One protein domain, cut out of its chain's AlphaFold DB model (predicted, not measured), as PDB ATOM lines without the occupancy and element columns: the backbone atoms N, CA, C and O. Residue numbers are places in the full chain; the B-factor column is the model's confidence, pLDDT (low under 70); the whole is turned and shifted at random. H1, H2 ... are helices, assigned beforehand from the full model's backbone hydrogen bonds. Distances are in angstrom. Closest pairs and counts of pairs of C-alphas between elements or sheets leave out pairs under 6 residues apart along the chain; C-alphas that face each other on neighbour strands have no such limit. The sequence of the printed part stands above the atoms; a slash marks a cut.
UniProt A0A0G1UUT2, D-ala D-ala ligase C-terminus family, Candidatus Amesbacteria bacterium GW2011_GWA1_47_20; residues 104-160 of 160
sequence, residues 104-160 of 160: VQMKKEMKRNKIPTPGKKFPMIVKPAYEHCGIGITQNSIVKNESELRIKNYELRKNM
ATOM      1  N   VAL A 104     178.072 147.634 122.115       93.88
ATOM      2  CA  VAL A 104     177.475 148.914 121.711       93.88
ATOM      3  C   VAL A 104     176.609 148.699 120.475       93.88
ATOM      4  O   VAL A 104     175.444 149.109 120.474       93.88
ATOM      5  N   GLN A 105     177.143 148.034 119.452       95.06
ATOM      6  CA  GLN A 105     176.422 147.751 118.209       95.06
ATOM      7  C   GLN A 105     175.286 146.748 118.427       95.06
ATOM      8  O   GLN A 105     174.161 147.020 118.010       95.06
ATOM      9  N   MET A 106     175.521 145.680 119.196       96.00
ATOM     10  CA  MET A 106     174.488 144.728 119.613       96.00
ATOM     11  C   MET A 106     173.286 145.441 120.242       96.00
ATOM     12  O   MET A 106     172.149 145.248 119.820       96.00
ATOM     13  N   LYS A 107     173.516 146.338 121.215       95.81
ATOM     14  CA  LYS A 107     172.427 147.080 121.875       95.81
ATOM     15  C   LYS A 107     171.686 148.025 120.926       95.81
ATOM     16  O   LYS A 107     170.483 148.223 121.098       95.81
ATOM     17  N   LYS A 108     172.376 148.619 119.942       95.44
ATOM     18  CA  LYS A 108     171.727 149.442 118.906       95.44
ATOM     19  C   LYS A 108     170.791 148.595 118.045       95.44
ATOM     20  O   LYS A 108     169.642 148.996 117.865       95.44
ATOM     21  N   GLU A 109     171.241 147.426 117.591       96.94
ATOM     22  CA  GLU A 109     170.408 146.507 116.803       96.94
ATOM     23  C   GLU A 109     169.235 145.953 117.619       96.94
ATOM     24  O   GLU A 109     168.099 145.955 117.144       96.94
ATOM     25  N   MET A 110     169.453 145.583 118.886       97.44
ATOM     26  CA  MET A 110     168.371 145.174 119.792       97.44
ATOM     27  C   MET A 110     167.317 146.278 119.937       97.44
ATOM     28  O   MET A 110     166.128 146.030 119.738       97.44
ATOM     29  N   LYS A 111     167.742 147.525 120.188       96.19
ATOM     30  CA  LYS A 111     166.828 148.670 120.306       96.19
ATOM     31  C   LYS A 111     166.045 148.915 119.015       96.19
ATOM     32  O   LYS A 111     164.843 149.168 119.081       96.19
ATOM     33  N   ARG A 112     166.703 148.833 117.851       97.12
ATOM     34  CA  ARG A 112     166.059 148.968 116.532       97.12
ATOM     35  C   ARG A 112     164.952 147.930 116.338       97.12
ATOM     36  O   ARG A 112     163.898 148.261 115.804       97.12
ATOM     37  N   ASN A 113     165.168 146.719 116.842       97.62
ATOM     38  CA  ASN A 113     164.214 145.611 116.797       97.62
ATOM     39  C   ASN A 113     163.265 145.561 118.009       97.62
ATOM     40  O   ASN A 113     162.591 144.558 118.219       97.62
ATOM     41  N   LYS A 114     163.182 146.641 118.804       97.75
ATOM     42  CA  LYS A 114     162.316 146.751 119.995       97.75
ATOM     43  C   LYS A 114     162.591 145.686 121.069       97.75
ATOM     44  O   LYS A 114     161.732 145.417 121.905       97.75
ATOM     45  N   ILE A 115     163.798 145.125 121.086       98.00
ATOM     46  CA  ILE A 115     164.260 144.221 122.137       98.00
ATOM     47  C   ILE A 115     164.823 145.082 123.283       98.00
ATOM     48  O   ILE A 115     165.714 145.910 123.049       98.00
ATOM     49  N   PRO A 116     164.309 144.945 124.519       96.31
ATOM     50  CA  PRO A 116     164.735 145.771 125.641       96.31
ATOM     51  C   PRO A 116     166.196 145.498 126.016       96.31
ATOM     52  O   PRO A 116     166.668 144.364 126.002       96.31
ATOM     53  N   THR A 117     166.917 146.556 126.391       95.12
ATOM     54  CA  THR A 117     168.288 146.474 126.916       95.12
ATOM     55  C   THR A 117     168.402 147.332 128.179       95.12
ATOM     56  O   THR A 117     167.630 148.287 128.319       95.12
ATOM     57  N   PRO A 118     169.335 147.036 129.109       92.56
ATOM     58  CA  PRO A 118     169.490 147.831 130.325       92.56
ATOM     59  C   PRO A 118     169.710 149.322 130.028       92.56
ATOM     60  O   PRO A 118     170.575 149.681 129.222       92.56
ATOM     61  N   GLY A 119     168.921 150.177 130.687       86.75
ATOM     62  CA  GLY A 119     168.996 151.636 130.580       86.75
ATOM     63  C   GLY A 119     170.166 152.251 131.359       86.75
ATOM     64  O   GLY A 119     170.982 151.550 131.949       86.75
ATOM     65  N   LYS A 120     170.244 153.588 131.372       87.94
ATOM     66  CA  LYS A 120     171.313 154.358 132.041       87.94
ATOM     67  C   LYS A 120     170.845 155.001 133.354       87.94
ATOM     68  O   LYS A 120     170.943 156.213 133.518       87.94
ATOM     69  N   LYS A 121     170.265 154.210 134.261       94.19
ATOM     70  CA  LYS A 121     169.830 154.686 135.585       94.19
ATOM     71  C   LYS A 121     170.813 154.197 136.643       94.19
ATOM     72  O   LYS A 121     171.141 153.019 136.645       94.19
ATOM     73  N   PHE A 122     171.255 155.088 137.526       95.69
ATOM     74  CA  PHE A 122     172.122 154.714 138.639       95.69
ATOM     75  C   PHE A 122     171.389 153.835 139.673       95.69
ATOM     76  O   PHE A 122     170.193 154.048 139.900       95.69
ATOM     77  N   PRO A 123     172.096 152.893 140.327       95.88
ATOM     78  CA  PRO A 123     173.495 152.527 140.079       95.88
ATOM     79  C   PRO A 123     173.685 151.783 138.742       95.88
ATOM     80  O   PRO A 123     172.793 151.076 138.284       95.88
ATOM     81  N   MET A 124     174.851 151.946 138.113       95.69
ATOM     82  CA  MET A 124     175.205 151.307 136.838       95.69
ATOM     83  C   MET A 124     176.471 150.466 136.971       95.69
ATOM     84  O   MET A 124     177.323 150.761 137.799       95.69
ATOM     85  N   ILE A 125     176.618 149.468 136.099       95.44
ATOM     86  CA  ILE A 125     177.868 148.721 135.923       95.44
ATOM     87  C   ILE A 125     178.586 149.260 134.686       95.44
ATOM     88  O   ILE A 125     178.038 149.227 133.578       95.44
ATOM     89  N   VAL A 126     179.813 149.742 134.869       94.75
ATOM     90  CA  VAL A 126     180.714 150.128 133.777       94.75
ATOM     91  C   VAL A 126     181.512 148.902 133.348       94.75
ATOM     92  O   VAL A 126     182.073 148.209 134.186       94.75
ATOM     93  N   LYS A 127     181.560 148.608 132.048       93.38
ATOM     94  CA  LYS A 127     182.300 147.453 131.527       93.38
ATOM     95  C   LYS A 127     182.932 147.745 130.170       93.38
ATOM     96  O   LYS A 127     182.374 148.570 129.436       93.38
ATOM     97  N   PRO A 128     184.023 147.053 129.798       92.88
ATOM     98  CA  PRO A 128     184.561 147.127 128.448       92.88
ATOM     99  C   PRO A 128     183.512 146.751 127.396       92.88
ATOM    100  O   PRO A 128     182.687 145.851 127.584       92.88
ATOM    101  N   ALA A 129     183.524 147.466 126.271       92.12
ATOM    102  CA  ALA A 129     182.566 147.240 125.191       92.12
ATOM    103  C   ALA A 129     182.836 145.929 124.433       92.12
ATOM    104  O   ALA A 129     181.887 145.265 124.010       92.12
ATOM    105  N   TYR A 130     184.114 145.562 124.318       91.62
ATOM    106  CA  TYR A 130     184.609 144.528 123.408       91.62
ATOM    107  C   TYR A 130     185.134 143.269 124.115       91.62
ATOM    108  O   TYR A 130     185.406 142.278 123.450       91.62
ATOM    109  N   GLU A 131     185.237 143.278 125.448       89.75
ATOM    110  CA  GLU A 131     185.749 142.131 126.216       89.75
ATOM    111  C   GLU A 131     184.647 141.194 126.712       89.75
ATOM    112  O   GLU A 131     183.501 141.622 126.905       89.75
ATOM    113  N   HIS A 132     184.986 139.926 126.935       84.56
ATOM    114  CA  HIS A 132     184.077 138.894 127.454       84.56
ATOM    115  C   HIS A 132     184.584 138.344 128.796       84.56
ATOM    116  O   HIS A 132     185.440 138.961 129.422       84.56
ATOM    117  N   CYS A 133     183.944 137.288 129.307       81.88
ATOM    118  CA  CYS A 133     184.353 136.562 130.521       81.88
ATOM    119  C   CYS A 133     184.587 137.433 131.772       81.88
ATOM    120  O   CYS A 133     185.385 137.116 132.641       81.88
ATOM    121  N   GLY A 134     183.880 138.563 131.879       81.50
ATOM    122  CA  GLY A 134     184.014 139.475 133.021       81.50
ATOM    123  C   GLY A 134     185.303 140.304 133.037       81.50
ATOM    124  O   GLY A 134     185.495 141.075 133.977       81.50
ATOM    125  N   ILE A 135     186.141 140.227 131.998       84.94
ATOM    126  CA  ILE A 135     187.373 141.015 131.880       84.94
ATOM    127  C   ILE A 135     187.052 142.508 132.037       84.94
ATOM    128  O   ILE A 135     186.145 143.061 131.404       84.94
ATOM    129  N   GLY A 136     187.792 143.164 132.933       85.31
ATOM    130  CA  GLY A 136     187.611 144.578 133.266       85.31
ATOM    131  C   GLY A 136     186.367 144.897 134.105       85.31
ATOM    132  O   GLY A 136     186.064 146.076 134.291       85.31
ATOM    133  N   ILE A 137     185.650 143.892 134.621       90.62
ATOM    134  CA  ILE A 137     184.513 144.064 135.534       90.62
ATOM    135  C   ILE A 137     184.911 143.589 136.934       90.62
ATOM    136  O   ILE A 137     185.252 142.436 137.159       90.62
ATOM    137  N   THR A 138     184.823 144.493 137.902       90.81
ATOM    138  CA  THR A 138     185.077 144.233 139.330       90.81
ATOM    139  C   THR A 138     184.009 144.907 140.189       90.81
ATOM    140  O   THR A 138     183.180 145.656 139.671       90.81
ATOM    141  N   GLN A 139     184.045 144.734 141.513       91.06
ATOM    142  CA  GLN A 139     183.127 145.455 142.413       91.06
ATOM    143  C   GLN A 139     183.233 146.985 142.276       91.06
ATOM    144  O   GLN A 139     182.233 147.693 142.374       91.06
ATOM    145  N   ASN A 140     184.410 147.494 141.897       90.88
ATOM    146  CA  ASN A 140     184.639 148.916 141.612       90.88
ATOM    147  C   ASN A 140     184.049 149.370 140.263       90.88
ATOM    148  O   ASN A 140     184.307 150.483 139.813       90.88
ATOM    149  N   SER A 141     183.316 148.503 139.564       94.75
ATOM    150  CA  SER A 141     182.607 148.835 138.323       94.75
ATOM    151  C   SER A 141     181.195 149.352 138.573       94.75
ATOM    152  O   SER A 141     180.564 149.852 137.641       94.75
ATOM    153  N   ILE A 142     180.699 149.246 139.809       96.12
ATOM    154  CA  ILE A 142     179.405 149.789 140.217       96.12
ATOM    155  C   ILE A 142     179.570 151.284 140.502       96.12
ATOM    156  O   ILE A 142     180.254 151.667 141.445       96.12
ATOM    157  N   VAL A 143     178.910 152.123 139.707       96.94
ATOM    158  CA  VAL A 143     178.901 153.584 139.859       96.94
ATOM    159  C   VAL A 143     177.507 154.064 140.243       96.94
ATOM    160  O   VAL A 143     176.503 153.591 139.707       96.94
ATOM    161  N   LYS A 144     177.423 155.008 141.177       97.44
ATOM    162  CA  LYS A 144     176.173 155.509 141.770       97.44
ATOM    163  C   LYS A 144     175.791 156.904 141.281       97.44
ATOM    164  O   LYS A 144     174.660 157.331 141.500       97.44
ATOM    165  N   ASN A 145     176.708 157.612 140.627       97.38
ATOM    166  CA  ASN A 145     176.485 158.951 140.085       97.38
ATOM    167  C   ASN A 145     177.414 159.247 138.892       97.38
ATOM    168  O   ASN A 145     178.297 158.463 138.539       97.38
ATOM    169  N   GLU A 146     177.188 160.396 138.256       97.25
ATOM    170  CA  GLU A 146     177.907 160.839 137.058       97.25
ATOM    171  C   GLU A 146     179.408 161.064 137.303       97.25
ATOM    172  O   GLU A 146     180.225 160.775 136.429       97.25
ATOM    173  N   SER A 147     179.789 161.545 138.490       97.50
ATOM    174  CA  SER A 147     181.195 161.755 138.851       97.50
ATOM    175  C   SER A 147     181.951 160.426 138.914       97.50
ATOM    176  O   SER A 147     183.000 160.283 138.286       97.50
ATOM    177  N   GLU A 148     181.376 159.425 139.588       97.38
ATOM    178  CA  GLU A 148     181.925 158.064 139.648       97.38
ATOM    179  C   GLU A 148     182.014 157.422 138.256       97.38
ATOM    180  O   GLU A 148     183.024 156.803 137.923       97.38
ATOM    181  N   LEU A 149     181.004 157.627 137.399       96.56
ATOM    182  CA  LEU A 149     181.027 157.151 136.012       96.56
ATOM    183  C   LEU A 149     182.216 157.715 135.220       96.56
ATOM    184  O   LEU A 149     182.864 156.980 134.473       96.56
ATOM    185  N   ARG A 150     182.505 159.015 135.353       95.88
ATOM    186  CA  ARG A 150     183.617 159.666 134.638       95.88
ATOM    187  C   ARG A 150     184.968 159.133 135.086       95.88
ATOM    188  O   ARG A 150     185.787 158.805 134.228       95.88
ATOM    189  N   ILE A 151     185.161 159.002 136.398       95.31
ATOM    190  CA  ILE A 151     186.379 158.428 136.978       95.31
ATOM    191  C   ILE A 151     186.555 156.998 136.467       95.31
ATOM    192  O   ILE A 151     187.591 156.677 135.885       95.31
ATOM    193  N   LYS A 152     185.508 156.168 136.559       94.56
ATOM    194  CA  LYS A 152     185.608 154.767 136.152       94.56
ATOM    195  C   LYS A 152     185.884 154.589 134.658       94.56
ATOM    196  O   LYS A 152     186.669 153.728 134.266       94.56
ATOM    197  N   ASN A 153     185.274 155.422 133.815       92.69
ATOM    198  CA  ASN A 153     185.547 155.424 132.377       92.69
ATOM    199  C   ASN A 153     186.993 155.819 132.053       92.69
ATOM    200  O   ASN A 153     187.562 155.285 131.102       92.69
ATOM    201  N   TYR A 154     187.573 156.759 132.803       93.38
ATOM    202  CA  TYR A 154     188.973 157.144 132.635       93.38
ATOM    203  C   TYR A 154     189.916 155.996 133.026       93.38
ATOM    204  O   TYR A 154     190.809 155.657 132.253       93.38
ATOM    205  N   GLU A 155     189.666 155.340 134.164       91.50
ATOM    206  CA  GLU A 155     190.445 154.179 134.621       91.50
ATOM    207  C   GLU A 155     190.443 153.035 133.603       91.50
ATOM    208  O   GLU A 155     191.504 152.544 133.226       91.50
ATOM    209  N   LEU A 156     189.260 152.633 133.121       88.06
ATOM    210  CA  LEU A 156     189.142 151.531 132.162       88.06
ATOM    211  C   LEU A 156     189.885 151.820 130.856       88.06
ATOM    212  O   LEU A 156     190.477 150.918 130.284       88.06
ATOM    213  N   ARG A 157     189.891 153.074 130.394       86.06
ATOM    214  CA  ARG A 157     190.611 153.461 129.170       86.06
ATOM    215  C   ARG A 157     192.126 153.465 129.332       86.06
ATOM    216  O   ARG A 157     192.816 153.310 128.337       86.06
ATOM    217  N   LYS A 158     192.634 153.705 130.543       85.62
ATOM    218  CA  LYS A 158     194.077 153.726 130.818       85.62
ATOM    219  C   LYS A 158     194.665 152.316 130.924       85.62
ATOM    220  O   LYS A 158     195.844 152.134 130.648       85.62
ATOM    221  N   ASN A 159     193.848 151.352 131.340       74.31
ATOM    222  CA  ASN A 159     194.279 149.991 131.660       74.31
ATOM    223  C   ASN A 159     194.026 148.975 130.520       74.31
ATOM    224  O   ASN A 159     194.155 147.780 130.759       74.31
ATOM    225  N   MET A 160     193.643 149.431 129.320       69.50
ATOM    226  CA  MET A 160     193.370 148.622 128.114       69.50
ATOM    227  C   MET A 160     194.276 149.035 126.948       69.50
ATOM    228  O   MET A 160     194.574 148.190 126.063       69.50
TER     229      MET A 160
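AT A GLANCE: This is residues 104 to 160 of the 160 residues of the protein "D-ala D-ala ligase C-terminus family" of Candidatus Amesbacteria bacterium GW2011_GWA1_47_20 (UniProt A0A0G1UUT2). This is a model with little regular structure: one longer helix, H2, packs along one side of a looping stretch, and a shorter helix, H1, lies at the far end, where residues 109 to 114 stick out. The printed part has 57 residues with two named helices, H1 then H2, and no named strand; it is all helix by class, though under half of the residues are in named elements. It is only just loose, close to compact, with a radius of gyration of the C-alphas of 12.4 A and spans of 33 by 23 by 16 A.

HOW THE PARTS SIT: Look first at H2, residues 146 to 158, and then at H1, residues 104 to 112: the two are apart. In both, every O i to N i+4 pair is within hydrogen-bond range. Between them, residues 124 to 125 pair with residues 142 to 143, antiparallel.

IN THESE COORDINATES: Find C-alpha 146 at (177.907, 160.839, 137.058); from there H2 runs 18.7 A to C-alpha 158 at (194.077, 153.726, 130.818). H1 begins at C-alpha 104, (177.475, 148.914, 121.711), and runs 12.5 A.

THE WHOLE: The C-alphas of Lys 114 and Lys 158, the two farthest apart, are 34.3 A apart. The link from H1 to H2, 33 residues, is long. The printed part has no cut, and residue 160 is under 70 in pLDDT.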